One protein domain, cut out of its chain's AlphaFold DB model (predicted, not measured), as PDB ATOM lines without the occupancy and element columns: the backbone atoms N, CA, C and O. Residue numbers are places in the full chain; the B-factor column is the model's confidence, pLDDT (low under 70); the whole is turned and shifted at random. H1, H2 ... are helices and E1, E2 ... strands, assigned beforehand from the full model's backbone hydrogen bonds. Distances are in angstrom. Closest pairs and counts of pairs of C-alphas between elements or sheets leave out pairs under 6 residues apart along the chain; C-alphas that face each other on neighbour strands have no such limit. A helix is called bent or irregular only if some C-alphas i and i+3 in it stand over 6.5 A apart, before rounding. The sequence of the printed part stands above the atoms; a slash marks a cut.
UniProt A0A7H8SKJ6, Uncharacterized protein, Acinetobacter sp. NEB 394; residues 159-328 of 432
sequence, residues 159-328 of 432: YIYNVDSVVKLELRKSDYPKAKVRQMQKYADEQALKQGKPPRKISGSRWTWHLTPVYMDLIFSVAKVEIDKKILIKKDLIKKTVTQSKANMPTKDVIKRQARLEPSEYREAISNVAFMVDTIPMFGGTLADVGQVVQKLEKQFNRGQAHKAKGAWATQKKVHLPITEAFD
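Overview. This is residues 159 to 328 of the 432 residues of an uncharacterized protein of Acinetobacter sp. NEB 394 (UniProt A0A7H8SKJ6). The model is a loose, flat, drawn-out shape: a narrow three-stranded sheet, with the arm of H1 reaching away from it and the long helix H2 leading off from its other end. H4 and H5 pack side by side with parts of H2, the short H6 packs on H4 and H5, H3 packs crosswise on H2 farther along, and residues 308 to 318 stick out as a loop. The printed part has 170 residues, with six named helices and three named strands in the order E1 E2 H1 E3 H2 H3 H4 H5 H6; the class is mostly helix. The sheet's order is E1 E2 E3, antiparallel throughout. The radius of gyration of the C-alphas is 22.5 A, and the spans are 84 by 50 by 19 A.

Arrangement. E1, residues 159 to 161, and E2, residues 167 to 175, form an antiparallel hairpin, with N 160 and O 169 2.9 A apart, within hydrogen-bond range. E2 bends by 57 degrees at residue 172. H1, residues 178 to 194, touches no helix and is not on the sheet. E3, residues 205 to 211, is the antiparallel neighbour of E2, with N 174 and O 206 at 2.8 A and N 210 and O 170 at 2.9 A. H2, residues 213 to 244, only grazes the sheet with residues 213 to 218; the closest C-alphas of E2 and H2 are those of Lys 168 and Tyr 215, 5.5 A apart. H3, residues 252 to 258, touches residues 235 to 238 of H2, about perpendicular at 80 degrees, with the C-alphas of Lys 235 and Ile 255 closest at 6.4 A. H4, residues 263 to 278, touches residues 219 to 230 of H2 at a shallow tilt of 23 degrees, opposite ways; the closest C-alphas are those of Glu 226 and Ala 269, 5.2 A apart. H4 is irregular, with C-alphas 269 and 272 7.7 A apart, and has a kink of 63 degrees near residue 272. H5, residues 284 to 301, stands at the sheet's level, and its closest C-alpha pair with E3 is Thr 286 and His 210, 4.5 A apart. Residues 289 to 297 of H5 touch residues 216 to 224 of H2 at a shallow tilt of 28 degrees, the same way, with the C-alphas of Phe 220 and Val 293 closest at 5.9 A. H6, residues 322 to 326, touches H4, with the C-alphas of Pro 263 and Pro 322 closest at 5.0 A. It also touches residues 294 to 298 of H5, with the C-alphas of Val 294 and Thr 324 closest at 6.2 A. Every O i to N i+4 pair is within hydrogen-bond range in H1, H2, H3, H5 and H6, and 10 of 12 are in H4.

Along the chain. E1 begins at C-alpha 159, (56.821, -12.514, -9.583). E2 is 22.0 A long, H1 24.5 A and E3 17.4 A. H2, 46.6 A long, ends at C-alpha 244, (4.987, 7.227, -9.521). H3 is 10.0 A long, H4 19.5 A and H5 25.6 A. H6 ends at C-alpha 326, (29.436, -16.920, -7.175).

Size, cuts and confidence. The two C-alphas farthest apart, those of Gly 196 and Lys 246, are 84.4 A apart. The printed part has no cut. The link from H5 to H6, 20 residues, is long; within it residues 308 to 318 stand free, as do residues 243 to 248. The mean pLDDT of the printed part is 76.0; 33 residues are under 70, among them 161 to 167 and 303 to 320.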
ATOM      1  N   TYR A 159      58.072 -13.193  -9.314       81.00
ATOM      2  CA  TYR A 159      56.821 -12.514  -9.583       81.00
ATOM      3  C   TYR A 159      56.281 -12.869 -10.966       81.00
ATOM      4  O   TYR A 159      57.031 -12.952 -11.942       81.00
ATOM      5  N   ILE A 160      54.963 -13.041 -11.052       78.81
ATOM      6  CA  ILE A 160      54.238 -13.123 -12.322       78.81
ATOM      7  C   ILE A 160      53.396 -11.867 -12.461       78.81
ATOM      8  O   ILE A 160      52.640 -11.508 -11.555       78.81
ATOM      9  N   TYR A 161      53.537 -11.211 -13.602       65.44
ATOM     10  CA  TYR A 161      52.875  -9.957 -13.915       65.44
ATOM     11  C   TYR A 161      51.645 -10.214 -14.780       65.44
ATOM     12  O   TYR A 161      51.594 -11.190 -15.529       65.44
ATOM     13  N   ASN A 162      50.651  -9.337 -14.671       58.22
ATOM     14  CA  ASN A 162      49.625  -9.212 -15.695       58.22
ATOM     15  C   ASN A 162      50.158  -8.404 -16.895       58.22
ATOM     16  O   ASN A 162      51.228  -7.802 -16.803       58.22
ATOM     17  N   VAL A 163      49.378  -8.348 -17.978       50.53
ATOM     18  CA  VAL A 163      49.648  -7.564 -19.199       50.53
ATOM     19  C   VAL A 163      50.062  -6.115 -18.879       50.53
ATOM     20  O   VAL A 163      50.992  -5.592 -19.478       50.53
ATOM     21  N   ASP A 164      49.484  -5.516 -17.834       47.72
ATOM     22  CA  ASP A 164      49.759  -4.135 -17.400       47.72
ATOM     23  C   ASP A 164      50.985  -3.966 -16.484       47.72
ATOM     24  O   ASP A 164      51.086  -2.985 -15.745       47.72
ATOM     25  N   SER A 165      51.887  -4.950 -16.427       54.50
ATOM     26  CA  SER A 165      53.012  -4.982 -15.473       54.50
ATOM     27  C   SER A 165      52.593  -4.915 -13.993       54.50
ATOM     28  O   SER A 165      53.408  -4.633 -13.113       54.50
ATOM     29  N   VAL A 166      51.328  -5.212 -13.675       57.06
ATOM     30  CA  VAL A 166      50.876  -5.352 -12.285       57.06
ATOM     31  C   VAL A 166      51.296  -6.720 -11.778       57.06
ATOM     32  O   VAL A 166      50.936  -7.743 -12.357       57.06
ATOM     33  N   VAL A 167      52.029  -6.743 -10.669       67.00
ATOM     34  CA  VAL A 167      52.450  -7.978 -10.007       67.00
ATOM     35  C   VAL A 167      51.210  -8.746  -9.541       67.00
ATOM     36  O   VAL A 167      50.553  -8.349  -8.582       67.00
ATOM     37  N   LYS A 168      50.867  -9.835 -10.229       77.75
ATOM     38  CA  LYS A 168      49.665 -10.639  -9.982       77.75
ATOM     39  C   LYS A 168      49.938 -11.696  -8.921       77.75
ATOM     40  O   LYS A 168      49.176 -11.815  -7.962       77.75
ATOM     41  N   LEU A 169      51.039 -12.428  -9.086       87.88
ATOM     42  CA  LEU A 169      51.397 -13.557  -8.233       87.88
ATOM     43  C   LEU A 169      52.812 -13.423  -7.691       87.88
ATOM     44  O   LEU A 169      53.703 -12.948  -8.393       87.88
ATOM     45  N   GLU A 170      53.015 -13.911  -6.473       89.38
ATOM     46  CA  GLU A 170      54.336 -14.079  -5.875       89.38
ATOM     47  C   GLU A 170      54.533 -15.505  -5.356       89.38
ATOM     48  O   GLU A 170      53.610 -16.127  -4.821       89.38
ATOM     49  N   LEU A 171      55.751 -16.024  -5.502       91.62
ATOM     50  CA  LEU A 171      56.155 -17.279  -4.879       91.62
ATOM     51  C   LEU A 171      56.759 -16.994  -3.502       91.62
ATOM     52  O   LEU A 171      57.764 -16.289  -3.393       91.62
ATOM     53  N   ARG A 172      56.179 -17.567  -2.443       88.62
ATOM     54  CA  ARG A 172      56.705 -17.434  -1.073       88.62
ATOM     55  C   ARG A 172      56.481 -18.690  -0.233       88.62
ATOM     56  O   ARG A 172      55.669 -19.550  -0.583       88.62
ATOM     57  N   LYS A 173      57.219 -18.798   0.878       86.88
ATOM     58  CA  LYS A 173      56.957 -19.792   1.927       86.88
ATOM     59  C   LYS A 173      55.735 -19.370   2.736       86.88
ATOM     60  O   LYS A 173      55.647 -18.221   3.159       86.88
ATOM     61  N   SER A 174      54.851 -20.326   2.981       84.94
ATOM     62  CA  SER A 174      53.627 -20.146   3.752       84.94
ATOM     63  C   SER A 174      53.439 -21.299   4.716       84.94
ATOM     64  O   SER A 174      53.675 -22.463   4.369       84.94
ATOM     65  N   ASP A 175      52.998 -20.968   5.922       85.62
ATOM     66  CA  ASP A 175      52.811 -21.940   6.986       85.62
ATOM     67  C   ASP A 175      51.552 -22.771   6.767       85.62
ATOM     68  O   ASP A 175      50.498 -22.297   6.329       85.62
ATOM     69  N   TYR A 176      51.656 -24.049   7.100       79.69
ATOM     70  CA  TYR A 176      50.498 -24.905   7.242       79.69
ATOM     71  C   TYR A 176      49.728 -24.549   8.521       79.69
ATOM     72  O   TYR A 176      50.328 -24.207   9.544       79.69
ATOM     73  N   PRO A 177      48.397 -24.736   8.531       81.56
ATOM     74  CA  PRO A 177      47.644 -24.735   9.777       81.56
ATOM     75  C   PRO A 177      48.233 -25.753  10.764       81.56
ATOM     76  O   PRO A 177      48.496 -26.895  10.381       81.56
ATOM     77  N   LYS A 178      48.379 -25.379  12.043       85.00
ATOM     78  CA  LYS A 178      48.966 -26.244  13.091       85.00
ATOM     79  C   LYS A 178      48.331 -27.640  13.138       85.00
ATOM     80  O   LYS A 178      49.039 -28.635  13.259       85.00
ATOM     81  N   ALA A 179      47.007 -27.721  12.989       84.56
ATOM     82  CA  ALA A 179      46.277 -28.989  12.946       84.56
ATOM     83  C   ALA A 179      46.719 -29.885  11.775       84.56
ATOM     84  O   ALA A 179      46.923 -31.082  11.955       84.56
ATOM     85  N   LYS A 180      46.948 -29.293  10.596       82.81
ATOM     86  CA  LYS A 180      47.426 -30.013   9.413       82.81
ATOM     87  C   LYS A 180      48.860 -30.502   9.595       82.81
ATOM     88  O   LYS A 180      49.154 -31.629   9.219       82.81
ATOM     89  N   VAL A 181      49.733 -29.698  10.209       86.12
ATOM     90  CA  VAL A 181      51.101 -30.134  10.553       86.12
ATOM     91  C   VAL A 181      51.060 -31.345  11.479       86.12
ATOM     92  O   VAL A 181      51.703 -32.345  11.183       86.12
ATOM     93  N   ARG A 182      50.248 -31.299  12.544       87.94
ATOM     94  CA  ARG A 182      50.076 -32.429  13.473       87.94
ATOM     95  C   ARG A 182      49.570 -33.687  12.768       87.94
ATOM     96  O   ARG A 182      50.100 -34.761  13.009       87.94
ATOM     97  N   GLN A 183      48.578 -33.557  11.888       89.44
ATOM     98  CA  GLN A 183      48.048 -34.688  11.123       89.44
ATOM     99  C   GLN A 183      49.104 -35.304  10.195       89.44
ATOM    100  O   GLN A 183      49.255 -36.520  10.157       89.44
ATOM    101  N   MET A 184      49.854 -34.472   9.463       86.00
ATOM    102  CA  MET A 184      50.929 -34.943   8.584       86.00
ATOM    103  C   MET A 184      52.067 -35.598   9.370       86.00
ATOM    104  O   MET A 184      52.631 -36.573   8.888       86.00
ATOM    105  N   GLN A 185      52.391 -35.073  10.556       89.31
ATOM    106  CA  GLN A 185      53.399 -35.652  11.439       89.31
ATOM    107  C   GLN A 185      52.965 -37.042  11.911       89.31
ATOM    108  O   GLN A 185      53.691 -37.992  11.663       89.31
ATOM    109  N   LYS A 186      51.737 -37.187  12.435       89.50
ATOM    110  CA  LYS A 186      51.188 -38.494  12.838       89.50
ATOM    111  C   LYS A 186      51.250 -39.527  11.714       89.50
ATOM    112  O   LYS A 186      51.787 -40.607  11.906       89.50
ATOM    113  N   TYR A 187      50.772 -39.168  10.522       88.44
ATOM    114  CA  TYR A 187      50.824 -40.069   9.369       88.44
ATOM    115  C   TYR A 187      52.266 -40.432   8.979       88.44
ATOM    116  O   TYR A 187      52.548 -41.572   8.621       88.44
ATOM    117  N   ALA A 188      53.192 -39.470   9.029       86.00
ATOM    118  CA  ALA A 188      54.598 -39.728   8.737       86.00
ATOM    119  C   ALA A 188      55.241 -40.656   9.777       86.00
ATOM    120  O   ALA A 188      56.007 -41.530   9.384       86.00
ATOM    121  N   ASP A 189      54.908 -40.489  11.055       87.94
ATOM    122  CA  ASP A 189      55.406 -41.318  12.154       87.94
ATOM    123  C   ASP A 189      54.855 -42.749  12.049       87.94
ATOM    124  O   ASP A 189      55.620 -43.705  12.125       87.94
ATOM    125  N   GLU A 190      53.561 -42.913  11.752       89.38
ATOM    126  CA  GLU A 190      52.937 -44.222  11.493       89.38
ATOM    127  C   GLU A 190      53.582 -44.950  10.300       89.38
ATOM    128  O   GLU A 190      53.828 -46.154  10.354       89.38
ATOM    129  N   GLN A 191      53.873 -44.232   9.210       86.69
ATOM    130  CA  GLN A 191      54.557 -44.802   8.043       86.69
ATOM    131  C   GLN A 191      56.021 -45.139   8.338       86.69
ATOM    132  O   GLN A 191      56.527 -46.144   7.841       86.69
ATOM    133  N   ALA A 192      56.704 -44.316   9.134       87.69
ATOM    134  CA  ALA A 192      58.079 -44.564   9.550       87.69
ATOM    135  C   ALA A 192      58.159 -45.824  10.424       87.69
ATOM    136  O   ALA A 192      58.973 -46.698  10.133       87.69
ATOM    137  N   LEU A 193      57.235 -45.975  11.381       87.75
ATOM    138  CA  LEU A 193      57.089 -47.168  12.216       87.75
ATOM    139  C   LEU A 193      56.874 -48.430  11.363       87.75
ATOM    140  O   LEU A 193      57.586 -49.415  11.530       87.75
ATOM    141  N   LYS A 194      55.955 -48.377  10.388       90.00
ATOM    142  CA  LYS A 194      55.687 -49.491   9.455       90.00
ATOM    143  C   LYS A 194      56.884 -49.865   8.576       90.00
ATOM    144  O   LYS A 194      56.964 -50.997   8.121       90.00
ATOM    145  N   GLN A 195      57.780 -48.920   8.299       87.94
ATOM    146  CA  GLN A 195      58.953 -49.122   7.441       87.94
ATOM    147  C   GLN A 195      60.262 -49.289   8.230       87.94
ATOM    148  O   GLN A 195      61.324 -49.300   7.610       87.94
ATOM    149  N   GLY A 196      60.216 -49.347   9.568       84.62
ATOM    150  CA  GLY A 196      61.412 -49.409  10.419       84.62
ATOM    151  C   GLY A 196      62.341 -48.193  10.284       84.62
ATOM    152  O   GLY A 196      63.543 -48.301  10.509       84.62
ATOM    153  N   LYS A 197      61.815 -47.036   9.865       85.69
ATOM    154  CA  LYS A 197      62.589 -45.802   9.666       85.69
ATOM    155  C   LYS A 197      62.432 -44.866  10.866       85.69
ATOM    156  O   LYS A 197      61.360 -44.835  11.470       85.69
ATOM    157  N   PRO A 198      63.448 -44.047  11.188       80.62
ATOM    158  CA  PRO A 198      63.316 -43.052  12.240       80.62
ATOM    159  C   PRO A 198      62.260 -41.993  11.868       80.62
ATOM    160  O   PRO A 198      62.144 -41.616  10.691       80.62
ATOM    161  N   PRO A 199      61.496 -41.482  12.851       77.31
ATOM    162  CA  PRO A 199      60.535 -40.415  12.620       77.31
ATOM    163  C   PRO A 199      61.254 -39.159  12.124       77.31
ATOM    164  O   PRO A 199      62.304 -38.761  12.627       77.31
ATOM    165  N   ARG A 200      60.678 -38.514  11.106       77.56
ATOM    166  CA  ARG A 200      61.236 -37.298  10.502       77.56
ATOM    167  C   ARG A 200      60.370 -36.094  10.831       77.56
ATOM    168  O   ARG A 200      59.147 -36.150  10.721       77.56
ATOM    169  N   LYS A 201      61.003 -34.966  11.145       80.19
ATOM    170  CA  LYS A 201      60.293 -33.705  11.373       80.19
ATOM    171  C   LYS A 201      59.697 -33.189  10.063       80.19
ATOM    172  O   LYS A 201      60.422 -32.894   9.110       80.19
ATOM    173  N   ILE A 202      58.376 -33.055  10.007       80.06
ATOM    174  CA  ILE A 202      57.687 -32.458   8.863       80.06
ATOM    175  C   ILE A 202      57.821 -30.932   8.928       80.06
ATOM    176  O   ILE A 202      57.556 -30.307   9.955       80.06
ATOM    177  N   SER A 203      58.222 -30.316   7.812       80.44
ATOM    178  CA  SER A 203      58.273 -28.854   7.699       80.44
ATOM    179  C   SER A 203      56.895 -28.241   7.959       80.44
ATOM    180  O   SER A 203      55.910 -28.599   7.309       80.44
ATOM    181  N   GLY A 204      56.847 -27.263   8.866       83.06
ATOM    182  CA  GLY A 204      55.644 -26.478   9.144       83.06
ATOM    183  C   GLY A 204      55.257 -25.533   8.007       83.06
ATOM    184  O   GLY A 204      54.120 -25.075   7.968       83.06
ATOM    185  N   SER A 205      56.160 -25.283   7.057       85.31
ATOM    186  CA  SER A 205      55.948 -24.374   5.931       85.31
ATOM    187  C   SER A 205      56.186 -25.047   4.581       85.31
ATOM    188  O   SER A 205      56.883 -26.064   4.468       85.31
ATOM    189  N   ARG A 206      55.589 -24.474   3.535       85.88
ATOM    190  CA  ARG A 206      55.759 -24.897   2.140       85.88
ATOM    191  C   ARG A 206      55.865 -23.696   1.218       85.88
ATOM    192  O   ARG A 206      55.264 -22.660   1.481       85.88
ATOM    193  N   TRP A 207      56.525 -23.874   0.086       88.25
ATOM    194  CA  TRP A 207      56.410 -22.925  -1.013       88.25
ATOM    195  C   TRP A 207      55.037 -23.038  -1.665       88.25
ATOM    196  O   TRP A 207      54.508 -24.137  -1.850       88.25
ATOM    197  N   THR A 208      54.429 -21.902  -1.987       89.12
ATOM    198  CA  THR A 208      53.190 -21.863  -2.758       89.12
ATOM    199  C   THR A 208      53.028 -20.496  -3.423       89.12
ATOM    200  O   THR A 208      53.615 -19.505  -2.985       89.12
ATOM    201  N   TRP A 209      52.262 -20.456  -4.509       91.75
ATOM    202  CA  TRP A 209      51.918 -19.217  -5.197       91.75
ATOM    203  C   TRP A 209      50.825 -18.482  -4.439       91.75
ATOM    204  O   TRP A 209      49.855 -19.111  -4.016       91.75
ATOM    205  N   HIS A 210      50.979 -17.172  -4.313       91.31
ATOM    206  CA  HIS A 210      50.040 -16.271  -3.660       91.31
ATOM    207  C   HIS A 210      49.639 -15.135  -4.586       91.31
ATOM    208  O   HIS A 210      50.428 -14.722  -5.433       91.31
ATOM    209  N   LEU A 211      48.432 -14.608  -4.393       88.81
ATOM    210  CA  LEU A 211      48.082 -13.296  -4.918       88.81
ATOM    211  C   LEU A 211      48.896 -12.241  -4.173       88.81
ATOM    212  O   LEU A 211      49.055 -12.306  -2.952       88.81
ATOM    213  N   THR A 212      49.393 -11.244  -4.894       82.25
ATOM    214  CA  THR A 212      50.030 -10.112  -4.222       82.25
ATOM    215  C   THR A 212      48.983  -9.278  -3.481       82.25
ATOM    216  O   THR A 212      47.833  -9.203  -3.929       82.25
ATOM    217  N   PRO A 213      49.360  -8.569  -2.400       77.62
ATOM    218  CA  PRO A 213      48.450  -7.642  -1.727       77.62
ATOM    219  C   PRO A 213      47.841  -6.610  -2.689       77.62
ATOM    220  O   PRO A 213      46.647  -6.329  -2.630       77.62
ATOM    221  N   VAL A 214      48.647  -6.120  -3.638       73.88
ATOM    222  CA  VAL A 214      48.219  -5.162  -4.669       73.88
ATOM    223  C   VAL A 214      47.107  -5.748  -5.539       73.88
ATOM    224  O   VAL A 214      46.100  -5.086  -5.789       73.88
ATOM    225  N   TYR A 215      47.263  -6.995  -5.987       79.12
ATOM    226  CA  TYR A 215      46.276  -7.640  -6.843       79.12
ATOM    227  C   TYR A 215      45.020  -8.066  -6.067       79.12
ATOM    228  O   TYR A 215      43.908  -7.931  -6.575       79.12
ATOM    229  N   MET A 216      45.161  -8.498  -4.811       81.75
ATOM    230  CA  MET A 216      44.017  -8.756  -3.926       81.75
ATOM    231  C   MET A 216      43.159  -7.504  -3.721       81.75
ATOM    232  O   MET A 216      41.931  -7.567  -3.822       81.75
ATOM    233  N   ASP A 217      43.793  -6.357  -3.465       73.94
ATOM    234  CA  ASP A 217      43.098  -5.080  -3.298       73.94
ATOM    235  C   ASP A 217      42.420  -4.611  -4.590       73.94
ATOM    236  O   ASP A 217      41.348  -3.995  -4.532       73.94
ATOM    237  N   LEU A 218      43.002  -4.933  -5.751       75.06
ATOM    238  CA  LEU A 218      42.387  -4.697  -7.055       75.06
ATOM    239  C   LEU A 218      41.107  -5.526  -7.220       75.06
ATOM    240  O   LEU A 218      40.047  -4.936  -7.438       75.06
ATOM    241  N   ILE A 219      41.177  -6.853  -7.051       80.19
ATOM    242  CA  ILE A 219      40.015  -7.764  -7.135       80.19
ATOM    243  C   ILE A 219      38.902  -7.270  -6.205       80.19
ATOM    244  O   ILE A 219      37.759  -7.074  -6.628       80.19
ATOM    245  N   PHE A 220      39.249  -7.005  -4.942       80.88
ATOM    246  CA  PHE A 220      38.308  -6.505  -3.949       80.88
ATOM    247  C   PHE A 220      37.664  -5.182  -4.376       80.88
ATOM    248  O   PHE A 220      36.447  -5.019  -4.283       80.88
ATOM    249  N   SER A 221      38.467  -4.223  -4.842       72.69
ATOM    250  CA  SER A 221      37.978  -2.901  -5.231       72.69
ATOM    251  C   SER A 221      37.051  -2.964  -6.438       72.69
ATOM    252  O   SER A 221      36.012  -2.309  -6.421       72.69
ATOM    253  N   VAL A 222      37.383  -3.749  -7.464       74.19
ATOM    254  CA  VAL A 222      36.534  -3.889  -8.657       74.19
ATOM    255  C   VAL A 222      35.191  -4.522  -8.283       74.19
ATOM    256  O   VAL A 222      34.147  -3.953  -8.617       74.19
ATOM    257  N   ALA A 223      35.212  -5.619  -7.513       79.88
ATOM    258  CA  ALA A 223      34.003  -6.303  -7.049       79.88
ATOM    259  C   ALA A 223      33.125  -5.382  -6.201       79.88
ATOM    260  O   ALA A 223      31.924  -5.268  -6.443       79.88
ATOM    261  N   LYS A 224      33.738  -4.661  -5.251       81.31
ATOM    262  CA  LYS A 224      33.043  -3.698  -4.396       81.31
ATOM    263  C   LYS A 224      32.242  -2.702  -5.228       81.31
ATOM    264  O   LYS A 224      31.066  -2.488  -4.955       81.31
ATOM    265  N   VAL A 225      32.867  -2.097  -6.237       73.94
ATOM    266  CA  VAL A 225      32.187  -1.051  -7.002       73.94
ATOM    267  C   VAL A 225      31.122  -1.630  -7.942       73.94
ATOM    268  O   VAL A 225      30.154  -0.931  -8.239       73.94
ATOM    269  N   GLU A 226      31.252  -2.872  -8.426       77.06
ATOM    270  CA  GLU A 226      30.164  -3.505  -9.201       77.06
ATOM    271  C   GLU A 226      28.934  -3.764  -8.340       77.06
ATOM    272  O   GLU A 226      27.825  -3.383  -8.722       77.06
ATOM    273  N   ILE A 227      29.142  -4.302  -7.140       81.88
ATOM    274  CA  ILE A 227      28.069  -4.516  -6.169       81.88
ATOM    275  C   ILE A 227      27.425  -3.176  -5.783       81.88
ATOM    276  O   ILE A 227      26.206  -3.029  -5.872       81.88
ATOM    277  N   ASP A 228      28.228  -2.165  -5.426       80.00
ATOM    278  CA  ASP A 228      27.727  -0.833  -5.059       80.00
ATOM    279  C   ASP A 228      26.921  -0.188  -6.204       80.00
ATOM    280  O   ASP A 228      25.893   0.445  -5.957       80.00
ATOM    281  N   LYS A 229      27.346  -0.370  -7.464       77.25
ATOM    282  CA  LYS A 229      26.632   0.136  -8.647       77.25
ATOM    283  C   LYS A 229      25.258  -0.522  -8.795       77.25
ATOM    284  O   LYS A 229      24.279   0.190  -9.002       77.25
ATOM    285  N   LYS A 230      25.174  -1.850  -8.678       78.62
ATOM    286  CA  LYS A 230      23.902  -2.590  -8.751       78.62
ATOM    287  C   LYS A 230      22.957  -2.191  -7.614       78.62
ATOM    288  O   LYS A 230      21.791  -1.901  -7.872       78.62
ATOM    289  N   ILE A 231      23.471  -2.053  -6.387       81.56
ATOM    290  CA  ILE A 231      22.693  -1.554  -5.238       81.56
ATOM    291  C   ILE A 231      22.151  -0.147  -5.516       81.56
ATOM    292  O   ILE A 231      20.994   0.134  -5.213       81.56
ATOM    293  N   LEU A 232      22.970   0.752  -6.072       81.56
ATOM    294  CA  LEU A 232      22.545   2.120  -6.372       81.56
ATOM    295  C   LEU A 232      21.416   2.152  -7.410       81.56
ATOM    296  O   LEU A 232      20.403   2.800  -7.167       81.56
ATOM    297  N   ILE A 233      21.550   1.396  -8.505       77.88
ATOM    298  CA  ILE A 233      20.506   1.281  -9.536       77.88
ATOM    299  C   ILE A 233      19.192   0.791  -8.915       77.88
ATOM    300  O   ILE A 233      18.140   1.379  -9.157       77.88
ATOM    301  N   LYS A 234      19.250  -0.229  -8.049       83.25
ATOM    302  CA  LYS A 234      18.070  -0.763  -7.357       83.25
ATOM    303  C   LYS A 234      17.429   0.273  -6.426       83.25
ATOM    304  O   LYS A 234      16.210   0.416  -6.419       83.25
ATOM    305  N   LYS A 235      18.231   1.061  -5.693       80.81
ATOM    306  CA  LYS A 235      17.726   2.186  -4.877       80.81
ATOM    307  C   LYS A 235      17.010   3.237  -5.718       80.81
ATOM    308  O   LYS A 235      15.974   3.739  -5.288       80.81
ATOM    309  N   ASP A 236      17.569   3.594  -6.870       80.88
ATOM    310  CA  ASP A 236      16.998   4.623  -7.739       80.88
ATOM    311  C   ASP A 236      15.697   4.146  -8.398       80.88
ATOM    312  O   ASP A 236      14.748   4.923  -8.487       80.88
ATOM    313  N   LEU A 237      15.609   2.864  -8.771       82.38
ATOM    314  CA  LEU A 237      14.370   2.239  -9.247       82.38
ATOM    315  C   LEU A 237      13.270   2.286  -8.178       82.38
ATOM    316  O   LEU A 237      12.196   2.806  -8.455       82.38
ATOM    317  N   ILE A 238      13.561   1.858  -6.942       81.69
ATOM    318  CA  ILE A 238      12.592   1.890  -5.828       81.69
ATOM    319  C   ILE A 238      12.051   3.309  -5.605       81.69
ATOM    320  O   ILE A 238      10.845   3.503  -5.476       81.69
ATOM    321  N   LYS A 239      12.932   4.319  -5.598       79.75
ATOM    322  CA  LYS A 239      12.518   5.723  -5.445       79.75
ATOM    323  C   LYS A 239      11.599   6.175  -6.579       79.75
ATOM    324  O   LYS A 239      10.599   6.832  -6.306       79.75
ATOM    325  N   LYS A 240      11.915   5.829  -7.832       80.56
ATOM    326  CA  LYS A 240      11.069   6.171  -8.987       80.56
ATOM    327  C   LYS A 240       9.687   5.524  -8.881       80.56
ATOM    328  O   LYS A 240       8.699   6.231  -9.042       80.56
ATOM    329  N   THR A 241       9.613   4.239  -8.533       78.31
ATOM    330  CA  THR A 241       8.343   3.507  -8.404       78.31
ATOM    331  C   THR A 241       7.446   4.093  -7.315       78.31
ATOM    332  O   THR A 241       6.262   4.294  -7.553       78.31
ATOM    333  N   VAL A 242       8.004   4.442  -6.149       75.56
ATOM    334  CA  VAL A 242       7.239   5.080  -5.061       75.56
ATOM    335  C   VAL A 242       6.734   6.470  -5.454       75.56
ATOM    336  O   VAL A 242       5.609   6.839  -5.132       75.56
ATOM    337  N   THR A 243       7.555   7.237  -6.178       69.38
ATOM    338  CA  THR A 243       7.171   8.578  -6.647       69.38
ATOM    339  C   THR A 243       6.029   8.497  -7.667       69.38
ATOM    340  O   THR A 243       5.123   9.323  -7.645       69.38
ATOM    341  N   GLN A 244       6.042   7.479  -8.533       71.12
ATOM    342  CA  GLN A 244       4.987   7.227  -9.521       71.12
ATOM    343  C   GLN A 244       3.689   6.704  -8.891       71.12
ATOM    344  O   GLN A 244       2.611   7.051  -9.362       71.12
ATOM    345  N   SER A 245       3.766   5.920  -7.811       69.12
ATOM    346  CA  SER A 245       2.587   5.376  -7.125       69.12
ATOM    347  C   SER A 245       1.928   6.339  -6.127       69.12
ATOM    348  O   SER A 245       0.963   5.950  -5.474       69.12
ATOM    349  N   LYS A 246       2.436   7.577  -5.981       64.06
ATOM    350  CA  LYS A 246       2.011   8.568  -4.964       64.06
ATOM    351  C   LYS A 246       2.003   8.025  -3.522       64.06
ATOM    352  O   LYS A 246       1.356   8.595  -2.648       64.06
ATOM    353  N   ALA A 247       2.722   6.935  -3.256       64.38
ATOM    354  CA  ALA A 247       2.838   6.370  -1.920       64.38
ATOM    355  C   ALA A 247       3.826   7.188  -1.068       64.38
ATOM    356  O   ALA A 247       4.751   7.816  -1.590       64.38
ATOM    357  N   ASN A 248       3.670   7.153   0.260       73.31
ATOM    358  CA  ASN A 248       4.605   7.804   1.179       73.31
ATOM    359  C   ASN A 248       6.042   7.301   0.958       73.31
ATOM    360  O   ASN A 248       6.289   6.096   0.873       73.31
ATOM    361  N   MET A 249       7.004   8.230   0.896       69.25
ATOM    362  CA  MET A 249       8.413   7.893   0.684       69.25
ATOM    363  C   MET A 249       8.941   6.984   1.808       69.25
ATOM    364  O   MET A 249       8.919   7.383   2.975       69.25
ATOM    365  N   PRO A 250       9.463   5.782   1.494       69.94
ATOM    366  CA  PRO A 250      10.024   4.895   2.500       69.94
ATOM    367  C   PRO A 250      11.259   5.519   3.152       69.94
ATOM    368  O   PRO A 250      12.054   6.219   2.518       69.94
ATOM    369  N   THR A 251      11.461   5.215   4.432       76.56
ATOM    370  CA  THR A 251      12.633   5.685   5.177       76.56
ATOM    371  C   THR A 251      13.934   5.148   4.567       76.56
ATOM    372  O   THR A 251      13.963   4.110   3.896       76.56
ATOM    373  N   LYS A 252      15.060   5.833   4.827       74.44
ATOM    374  CA  LYS A 252      16.389   5.424   4.321       74.44
ATOM    375  C   LYS A 252      16.721   3.962   4.646       74.44
ATOM    376  O   LYS A 252      17.346   3.285   3.828       74.44
ATOM    377  N   ASP A 253      16.289   3.471   5.804       72.75
ATOM    378  CA  ASP A 253      16.532   2.094   6.236       72.75
ATOM    379  C   ASP A 253      15.674   1.068   5.497       72.75
ATOM    380  O   ASP A 253      16.170  -0.017   5.180       72.75
ATOM    381  N   VAL A 254      14.431   1.413   5.153       73.12
ATOM    382  CA  VAL A 254      13.559   0.569   4.322       73.12
ATOM    383  C   VAL A 254      14.122   0.468   2.905       73.12
ATOM    384  O   VAL A 254      14.338  -0.643   2.422       73.12
ATOM    385  N   ILE A 255      14.523   1.591   2.296       73.19
ATOM    386  CA  ILE A 255      15.190   1.604   0.979       73.19
ATOM    387  C   ILE A 255      16.476   0.768   1.012       73.19
ATOM    388  O   ILE A 255      16.766   0.007   0.092       73.19
ATOM    389  N   LYS A 256      17.268   0.864   2.087       73.69
ATOM    390  CA  LYS A 256      18.498   0.073   2.251       73.69
ATOM    391  C   LYS A 256      18.224  -1.426   2.433       73.69
ATOM    392  O   LYS A 256      19.097  -2.232   2.109       73.69
ATOM    393  N   ARG A 257      17.069  -1.819   2.980       72.31
ATOM    394  CA  ARG A 257      16.644  -3.226   3.072       72.31
ATOM    395  C   ARG A 257      16.151  -3.747   1.722       72.31
ATOM    396  O   ARG A 257      16.584  -4.822   1.333       72.31
ATOM    397  N   GLN A 258      15.328  -2.977   1.015       74.56
ATOM    398  CA  GLN A 258      14.746  -3.357  -0.277       74.56
ATOM    399  C   GLN A 258      15.761  -3.338  -1.428       74.56
ATOM    400  O   GLN A 258      15.691  -4.156  -2.336       74.56
ATOM    401  N   ALA A 259      16.763  -2.459  -1.374       77.81
ATOM    402  CA  ALA A 259      17.835  -2.412  -2.369       77.81
ATOM    403  C   ALA A 259      18.944  -3.457  -2.149       77.81
ATOM    404  O   ALA A 259      20.040  -3.325  -2.699       77.81
ATOM    405  N   ARG A 260      18.699  -4.467  -1.309       80.56
ATOM    406  CA  ARG A 260      19.585  -5.627  -1.208       80.56
ATOM    407  C   ARG A 260      19.557  -6.397  -2.517       80.56
ATOM    408  O   ARG A 260      18.510  -6.508  -3.149       80.56
ATOM    409  N   LEU A 261      20.720  -6.896  -2.905       83.62
ATOM    410  CA  LEU A 261      20.829  -7.746  -4.075       83.62
ATOM    411  C   LEU A 261      20.433  -9.175  -3.711       83.62
ATOM    412  O   LEU A 261      20.769  -9.657  -2.628       83.62
ATOM    413  N   GLU A 262      19.737  -9.824  -4.629       83.00
ATOM    414  CA  GLU A 262      19.496 -11.258  -4.615       83.00
ATOM    415  C   GLU A 262      20.779 -12.022  -4.994       83.00
ATOM    416  O   GLU A 262      21.699 -11.451  -5.596       83.00
ATOM    417  N   PRO A 263      20.880 -13.325  -4.682       83.50
ATOM    418  CA  PRO A 263      22.059 -14.130  -5.009       83.50
ATOM    419  C   PRO A 263      22.468 -14.093  -6.492       83.50
ATOM    420  O   PRO A 263      23.659 -14.036  -6.807       83.50
ATOM    421  N   SER A 264      21.496 -14.083  -7.406       82.19
ATOM    422  CA  SER A 264      21.727 -13.959  -8.852       82.19
ATOM    423  C   SER A 264      22.302 -12.592  -9.237       82.19
ATOM    424  O   SER A 264      23.218 -12.516 -10.053       82.19
ATOM    425  N   GLU A 265      21.837 -11.518  -8.600       83.25
ATOM    426  CA  GLU A 265      22.324 -10.156  -8.832       83.25
ATOM    427  C   GLU A 265      23.755  -9.970  -8.305       83.25
ATOM    428  O   GLU A 265      24.557  -9.270  -8.927       83.25
ATOM    429  N   TYR A 266      24.116 -10.622  -7.190       85.19
ATOM    430  CA  TYR A 266      25.507 -10.666  -6.730       85.19
ATOM    431  C   TYR A 266      26.411 -11.395  -7.724       85.19
ATOM    432  O   TYR A 266      27.482 -10.875  -8.038       85.19
ATOM    433  N   ARG A 267      25.980 -12.557  -8.241       79.19
ATOM    434  CA  ARG A 267      26.707 -13.301  -9.286       79.19
ATOM    435  C   ARG A 267      26.953 -12.442 -10.518       79.19
ATOM    436  O   ARG A 267      28.085 -12.347 -10.981       79.19
ATOM    437  N   GLU A 268      25.910 -11.783 -11.009       79.12
ATOM    438  CA  GLU A 268      26.006 -10.909 -12.174       79.12
ATOM    439  C   GLU A 268      26.958  -9.730 -11.912       79.12
ATOM    440  O   GLU A 268      27.827  -9.437 -12.731       79.12
ATOM    441  N   ALA A 269      26.857  -9.090 -10.739       78.62
ATOM    442  CA  ALA A 269      27.716  -7.966 -10.371       78.62
ATOM    443  C   ALA A 269      29.203  -8.348 -10.374       78.62
ATOM    444  O   ALA A 269      30.042  -7.572 -10.823       78.62
ATOM    445  N   ILE A 270      29.548  -9.537  -9.881       78.62
ATOM    446  CA  ILE A 270      30.949  -9.944  -9.732       78.62
ATOM    447  C   ILE A 270      31.461 -10.838 -10.861       78.62
ATOM    448  O   ILE A 270      32.623 -11.228 -10.803       78.62
ATOM    449  N   SER A 271      30.661 -11.129 -11.892       73.81
ATOM    450  CA  SER A 271      31.023 -12.037 -12.994       73.81
ATOM    451  C   SER A 271      32.373 -11.685 -13.641       73.81
ATOM    452  O   SER A 271      33.256 -12.534 -13.748       73.81
ATOM    453  N   ASN A 272      32.604 -10.401 -13.931       66.00
ATOM    454  CA  ASN A 272      33.880  -9.912 -14.469       66.00
ATOM    455  C   ASN A 272      35.070 -10.177 -13.528       66.00
ATOM    456  O   ASN A 272      36.188 -10.425 -13.974       66.00
ATOM    457  N   VAL A 273      34.846 -10.122 -12.214       74.19
ATOM    458  CA  VAL A 273      35.884 -10.366 -11.202       74.19
ATOM    459  C   VAL A 273      36.101 -11.860 -10.979       74.19
ATOM    460  O   VAL A 273      37.239 -12.284 -10.793       74.19
ATOM    461  N   ALA A 274      35.038 -12.663 -11.042       70.44
ATOM    462  CA  ALA A 274      35.132 -14.116 -11.037       70.44
ATOM    463  C   ALA A 274      35.985 -14.598 -12.220       70.44
ATOM    464  O   ALA A 274      36.924 -15.360 -12.015       70.44
ATOM    465  N   PHE A 275      35.788 -14.028 -13.413       68.31
ATOM    466  CA  PHE A 275      36.638 -14.302 -14.573       68.31
ATOM    467  C   PHE A 275      38.118 -13.946 -14.332       68.31
ATOM    468  O   PHE A 275      39.009 -14.749 -14.613       68.31
ATOM    469  N   MET A 276      38.423 -12.782 -13.735       72.12
ATOM    470  CA  MET A 276      39.811 -12.440 -13.369       72.12
ATOM    471  C   MET A 276      40.452 -13.480 -12.447       72.12
ATOM    472  O   MET A 276      41.660 -13.718 -12.538       72.12
ATOM    473  N   VAL A 277      39.663 -14.045 -11.529       78.50
ATOM    474  CA  VAL A 277      40.105 -15.096 -10.616       78.50
ATOM    475  C   VAL A 277      40.288 -16.412 -11.357       78.50
ATOM    476  O   VAL A 277      41.327 -17.031 -11.177       78.50
ATOM    477  N   ASP A 278      39.377 -16.789 -12.246       70.44
ATOM    478  CA  ASP A 278      39.450 -18.036 -13.018       70.44
ATOM    479  C   ASP A 278      40.680 -18.104 -13.939       70.44
ATOM    480  O   ASP A 278      41.242 -19.173 -14.163       70.44
ATOM    481  N   THR A 279      41.184 -16.957 -14.406       71.12
ATOM    482  CA  THR A 279      42.454 -16.901 -15.162       71.12
ATOM    483  C   THR A 279      43.706 -17.078 -14.293       71.12
ATOM    484  O   THR A 279      44.826 -17.136 -14.810       71.12
ATOM    485  N   ILE A 280      43.574 -17.100 -12.964       77.06
ATOM    486  CA  ILE A 280      44.684 -17.368 -12.050       77.06
ATOM    487  C   ILE A 280      44.866 -18.884 -11.950       77.06
ATOM    488  O   ILE A 280      43.910 -19.615 -11.726       77.06
ATOM    489  N   PRO A 281      46.097 -19.401 -12.027       76.00
ATOM    490  CA  PRO A 281      46.348 -20.778 -11.645       76.00
ATOM    491  C   PRO A 281      45.864 -21.067 -10.222       76.00
ATOM    492  O   PRO A 281      46.296 -20.446  -9.242       76.00
ATOM    493  N   MET A 282      45.000 -22.065 -10.112       76.88
ATOM    494  CA  MET A 282      44.494 -22.530  -8.832       76.88
ATOM    495  C   MET A 282      45.599 -23.311  -8.125       76.88
ATOM    496  O   MET A 282      45.888 -24.450  -8.466       76.88
ATOM    497  N   PHE A 283      46.247 -22.677  -7.154       80.06
ATOM    498  CA  PHE A 283      47.183 -23.288  -6.219       80.06
ATOM    499  C   PHE A 283      46.651 -23.057  -4.806       80.06
ATOM    500  O   PHE A 283      45.871 -22.142  -4.554       80.06
ATOM    501  N   GLY A 284      47.077 -23.873  -3.840       78.94
ATOM    502  CA  GLY A 284      46.525 -23.750  -2.487       78.94
ATOM    503  C   GLY A 284      46.766 -22.384  -1.815       78.94
ATOM    504  O   GLY A 284      45.980 -22.026  -0.946       78.94
ATOM    505  N   GLY A 285      47.813 -21.635  -2.187       85.88
ATOM    506  CA  GLY A 285      48.025 -20.261  -1.712       85.88
ATOM    507  C   GLY A 285      47.084 -19.250  -2.374       85.88
ATOM    508  O   GLY A 285      46.338 -18.584  -1.664       85.88
ATOM    509  N   THR A 286      47.025 -19.213  -3.711       88.75
ATOM    510  CA  THR A 286      46.129 -18.313  -4.464       88.75
ATOM    511  C   THR A 286      44.671 -18.506  -4.070       88.75
ATOM    512  O   THR A 286      43.962 -17.536  -3.829       88.75
ATOM    513  N   LEU A 287      44.240 -19.754  -3.897       86.38
ATOM    514  CA  LEU A 287      42.909 -20.090  -3.408       86.38
ATOM    515  C   LEU A 287      42.632 -19.536  -2.002       86.38
ATOM    516  O   LEU A 287      41.532 -19.052  -1.734       86.38
ATOM    517  N   ALA A 288      43.606 -19.621  -1.093       86.12
ATOM    518  CA  ALA A 288      43.459 -19.070   0.250       86.12
ATOM    519  C   ALA A 288      43.321 -17.541   0.202       86.12
ATOM    520  O   ALA A 288      42.473 -16.988   0.902       86.12
ATOM    521  N   ASP A 289      44.093 -16.874  -0.657       90.62
ATOM    522  CA  ASP A 289      44.047 -15.420  -0.834       90.62
ATOM    523  C   ASP A 289      42.724 -14.960  -1.474       90.62
ATOM    524  O   ASP A 289      42.098 -14.017  -0.989       90.62
ATOM    525  N   VAL A 290      42.234 -15.667  -2.503       89.00
ATOM    526  CA  VAL A 290      40.888 -15.455  -3.070       89.00
ATOM    527  C   VAL A 290      39.831 -15.626  -1.983       89.00
ATOM    528  O   VAL A 290      38.961 -14.772  -1.828       89.00
ATOM    529  N   GLY A 291      39.939 -16.682  -1.172       86.75
ATOM    530  CA  GLY A 291      39.048 -16.915  -0.040       86.75
ATOM    531  C   GLY A 291      39.005 -15.739   0.940       86.75
ATOM    532  O   GLY A 291      37.925 -15.382   1.404       86.75
ATOM    533  N   GLN A 292      40.140 -15.085   1.213       88.44
ATOM    534  CA  GLN A 292      40.179 -13.876   2.048       88.44
ATOM    535  C   GLN A 292      39.453 -12.694   1.394       88.44
ATOM    536  O   GLN A 292      38.694 -11.994   2.069       88.44
ATOM    537  N   VAL A 293      39.652 -12.474   0.088       87.81
ATOM    538  CA  VAL A 293      38.949 -11.414  -0.656       87.81
ATOM    539  C   VAL A 293      37.439 -11.643  -0.613       87.81
ATOM    540  O   VAL A 293      36.689 -10.723  -0.281       87.81
ATOM    541  N   VAL A 294      36.999 -12.875  -0.870       88.19
ATOM    542  CA  VAL A 294      35.583 -13.252  -0.838       88.19
ATOM    543  C   VAL A 294      34.995 -13.084   0.558       88.19
ATOM    544  O   VAL A 294      33.962 -12.439   0.703       88.19
ATOM    545  N   GLN A 295      35.673 -13.561   1.606       85.12
ATOM    546  CA  GLN A 295      35.226 -13.366   2.991       85.12
ATOM    547  C   GLN A 295      35.088 -11.885   3.357       85.12
ATOM    548  O   GLN A 295      34.154 -11.503   4.063       85.12
ATOM    549  N   LYS A 296      35.997 -11.032   2.872       86.75
ATOM    550  CA  LYS A 296      35.933  -9.582   3.091       86.75
ATOM    551  C   LYS A 296      34.727  -8.961   2.379       86.75
ATOM    552  O   LYS A 296      34.049  -8.125   2.976       86.75
ATOM    553  N   LEU A 297      34.444  -9.373   1.141       86.56
ATOM    554  CA  LEU A 297      33.263  -8.935   0.387       86.56
ATOM    555  C   LEU A 297      31.967  -9.399   1.065       86.56
ATOM    556  O   LEU A 297      31.085  -8.577   1.303       86.56
ATOM    557  N   GLU A 298      31.887 -10.670   1.458       85.88
ATOM    558  CA  GLU A 298      30.753 -11.238   2.197       85.88
ATOM    559  C   GLU A 298      30.510 -10.492   3.507       85.88
ATOM    560  O   GLU A 298      29.403 -10.030   3.770       85.88
ATOM    561  N   LYS A 299      31.554 -10.265   4.313       83.62
ATOM    562  CA  LYS A 299      31.419  -9.512   5.567       83.62
ATOM    563  C   LYS A 299      30.865  -8.104   5.328       83.62
ATOM    564  O   LYS A 299      30.057  -7.627   6.125       83.62
ATOM    565  N   GLN A 300      31.299  -7.446   4.253       83.69
ATOM    566  CA  GLN A 300      30.889  -6.081   3.940       83.69
ATOM    567  C   GLN A 300      29.456  -5.999   3.389       83.69
ATOM    568  O   GLN A 300      28.720  -5.086   3.761       83.69
ATOM    569  N   PHE A 301      29.057  -6.920   2.510       81.06
ATOM    570  CA  PHE A 301      27.806  -6.819   1.750       81.06
ATOM    571  C   PHE A 301      26.690  -7.743   2.251       81.06
ATOM    572  O   PHE A 301      25.515  -7.394   2.149       81.06
ATOM    573  N   ASN A 302      27.037  -8.846   2.914       75.00
ATOM    574  CA  ASN A 302      26.106  -9.836   3.460       75.00
ATOM    575  C   ASN A 302      25.851  -9.653   4.979       75.00
ATOM    576  O   ASN A 302      25.621 -10.597   5.728       75.00
ATOM    577  N   ARG A 303      25.915  -8.394   5.454       58.34
ATOM    578  CA  ARG A 303      25.609  -7.924   6.827       58.34
ATOM    579  C   ARG A 303      26.135  -8.801   7.978       58.34
ATOM    580  O   ARG A 303      25.352  -9.233   8.819       58.34
ATOM    581  N   GLY A 304      27.447  -9.005   8.084       49.78
ATOM    582  CA  GLY A 304      28.056  -9.490   9.334       49.78
ATOM    583  C   GLY A 304      27.605 -10.875   9.836       49.78
ATOM    584  O   GLY A 304      28.067 -11.281  10.894       49.78
ATOM    585  N   GLN A 305      26.788 -11.637   9.093       47.94
ATOM    586  CA  GLN A 305      26.383 -13.001   9.473       47.94
ATOM    587  C   GLN A 305      27.536 -14.012   9.441       47.94
ATOM    588  O   GLN A 305      27.381 -15.143   9.892       47.94
ATOM    589  N   ALA A 306      28.728 -13.602   9.006       44.50
ATOM    590  CA  ALA A 306      29.970 -14.325   9.252       44.50
ATOM    591  C   ALA A 306      30.393 -14.236  10.738       44.50
ATOM    592  O   ALA A 306      31.535 -13.893  11.049       44.50
ATOM    593  N   HIS A 307      29.488 -14.510  11.680       42.22
ATOM    594  CA  HIS A 307      29.877 -14.754  13.060       42.22
ATOM    595  C   HIS A 307      30.352 -16.202  13.172       42.22
ATOM    596  O   HIS A 307      29.634 -17.145  12.849       42.22
ATOM    597  N   LYS A 308      31.586 -16.384  13.660       42.06
ATOM    598  CA  LYS A 308      31.978 -17.649  14.285       42.06
ATOM    599  C   LYS A 308      30.971 -17.906  15.403       42.06
ATOM    600  O   LYS A 308      30.933 -17.116  16.345       42.06
ATOM    601  N   ALA A 309      30.189 -18.978  15.305       36.47
ATOM    602  CA  ALA A 309      29.467 -19.502  16.454       36.47
ATOM    603  C   ALA A 309      30.504 -19.769  17.557       36.47
ATOM    604  O   ALA A 309      31.353 -20.652  17.431       36.47
ATOM    605  N   LYS A 310      30.516 -18.923  18.589       35.22
ATOM    606  CA  LYS A 310      31.191 -19.212  19.848       35.22
ATOM    607  C   LYS A 310      30.140 -19.851  20.744       35.22
ATOM    608  O   LYS A 310      29.195 -19.173  21.118       35.22
ATOM    609  N   GLY A 311      30.365 -21.113  21.097       39.47
ATOM    610  CA  GLY A 311      29.607 -21.813  22.130       39.47
ATOM    611  C   GLY A 311      28.331 -22.482  21.623       39.47
ATOM    612  O   GLY A 311      27.516 -21.852  20.963       39.47
ATOM    613  N   ALA A 312      28.207 -23.759  21.993       35.78
ATOM    614  CA  ALA A 312      27.064 -24.658  21.847       35.78
ATOM    615  C   ALA A 312      26.588 -24.972  20.416       35.78
ATOM    616  O   ALA A 312      26.482 -24.120  19.539       35.78
ATOM    617  N   TRP A 313      26.310 -26.256  20.196       34.38
ATOM    618  CA  TRP A 313      25.817 -26.856  18.960       34.38
ATOM    619  C   TRP A 313      24.384 -26.396  18.643       34.38
ATOM    620  O   TRP A 313      23.445 -27.185  18.646       34.38
ATOM    621  N   ALA A 314      24.196 -25.110  18.359       38.31
ATOM    622  CA  ALA A 314      22.992 -24.649  17.691       38.31
ATOM    623  C   ALA A 314      23.014 -25.216  16.267       38.31
ATOM    624  O   ALA A 314      23.970 -24.996  15.518       38.31
ATOM    625  N   THR A 315      21.974 -25.972  15.924       40.41
ATOM    626  CA  THR A 315      21.664 -26.510  14.598       40.41
ATOM    627  C   THR A 315      22.046 -25.484  13.532       40.41
ATOM    628  O   THR A 315      21.396 -24.448  13.383       40.41
ATOM    629  N   GLN A 316      23.165 -25.725  12.839       40.88
ATOM    630  CA  GLN A 316      23.716 -24.798  11.857       40.88
ATOM    631  C   GLN A 316      22.713 -24.640  10.711       40.88
ATOM    632  O   GLN A 316      22.724 -25.416   9.755       40.88
ATOM    633  N   LYS A 317      21.860 -23.611  10.756       44.66
ATOM    634  CA  LYS A 317      21.232 -23.115   9.530       44.66
ATOM    635  C   LYS A 317      22.378 -22.737   8.597       44.66
ATOM    636  O   LYS A 317      23.172 -21.857   8.933       44.66
ATOM    637  N   LYS A 318      22.505 -23.440   7.464       51.78
ATOM    638  CA  LYS A 318      23.473 -23.101   6.413       51.78
ATOM    639  C   LYS A 318      23.271 -21.631   6.064       51.78
ATOM    640  O   LYS A 318      22.253 -21.260   5.489       51.78
ATOM    641  N   VAL A 319      24.224 -20.794   6.458       58.75
ATOM    642  CA  VAL A 319      24.234 -19.386   6.071       58.75
ATOM    643  C   VAL A 319      24.487 -19.357   4.569       58.75
ATOM    644  O   VAL A 319      25.502 -19.875   4.106       58.75
ATOM    645  N   HIS A 320      23.551 -18.795   3.811       68.44
ATOM    646  CA  HIS A 320      23.720 -18.626   2.375       68.44
ATOM    647  C   HIS A 320      24.749 -17.517   2.117       68.44
ATOM    648  O   HIS A 320      24.602 -16.386   2.593       68.44
ATOM    649  N   LEU A 321      25.821 -17.864   1.405       74.81
ATOM    650  CA  LEU A 321      26.951 -16.984   1.106       74.81
ATOM    651  C   LEU A 321      27.011 -16.765  -0.415       74.81
ATOM    652  O   LEU A 321      27.771 -17.448  -1.109       74.81
ATOM    653  N   PRO A 322      26.182 -15.857  -0.961       76.12
ATOM    654  CA  PRO A 322      25.957 -15.743  -2.398       76.12
ATOM    655  C   PRO A 322      27.207 -15.312  -3.178       76.12
ATOM    656  O   PRO A 322      27.365 -15.705  -4.330       76.12
ATOM    657  N   ILE A 323      28.125 -14.551  -2.570       82.94
ATOM    658  CA  ILE A 323      29.405 -14.171  -3.193       82.94
ATOM    659  C   ILE A 323      30.356 -15.378  -3.164       82.94
ATOM    660  O   ILE A 323      31.044 -15.646  -4.140       82.94
ATOM    661  N   THR A 324      30.364 -16.157  -2.082       82.31
ATOM    662  CA  THR A 324      31.138 -17.408  -1.990       82.31
ATOM    663  C   THR A 324      30.728 -18.422  -3.049       82.31
ATOM    664  O   THR A 324      31.592 -19.036  -3.674       82.31
ATOM    665  N   GLU A 325      29.426 -18.580  -3.266       78.88
ATOM    666  CA  GLU A 325      28.890 -19.443  -4.318       78.88
ATOM    667  C   GLU A 325      29.199 -18.892  -5.715       78.88
ATOM    668  O   GLU A 325      29.565 -19.654  -6.603       78.88
ATOM    669  N   ALA A 326      29.137 -17.572  -5.902       79.12
ATOM    670  CA  ALA A 326      29.436 -16.920  -7.175       79.12
ATOM    671  C   ALA A 326      30.888 -17.096  -7.650       79.12
ATOM    672  O   ALA A 326      31.128 -17.178  -8.850       79.12
ATOM    673  N   PHE A 327      31.851 -17.164  -6.726       78.12
ATOM    674  CA  PHE A 327      33.250 -17.473  -7.047       78.12
ATOM    675  C   PHE A 327      33.527 -18.980  -7.195       78.12
ATOM    676  O   PHE A 327      34.669 -19.351  -7.454       78.12
ATOM    677  N   ASP A 328      32.527 -19.841  -6.971       80.44
ATOM    678  CA  ASP A 328      32.636 -21.304  -6.975       80.44
ATOM    679  C   ASP A 328      33.908 -21.818  -6.271       80.44
ATOM    680  O   ASP A 328      34.733 -22.564  -6.807       80.44
TER     681      ASP A 328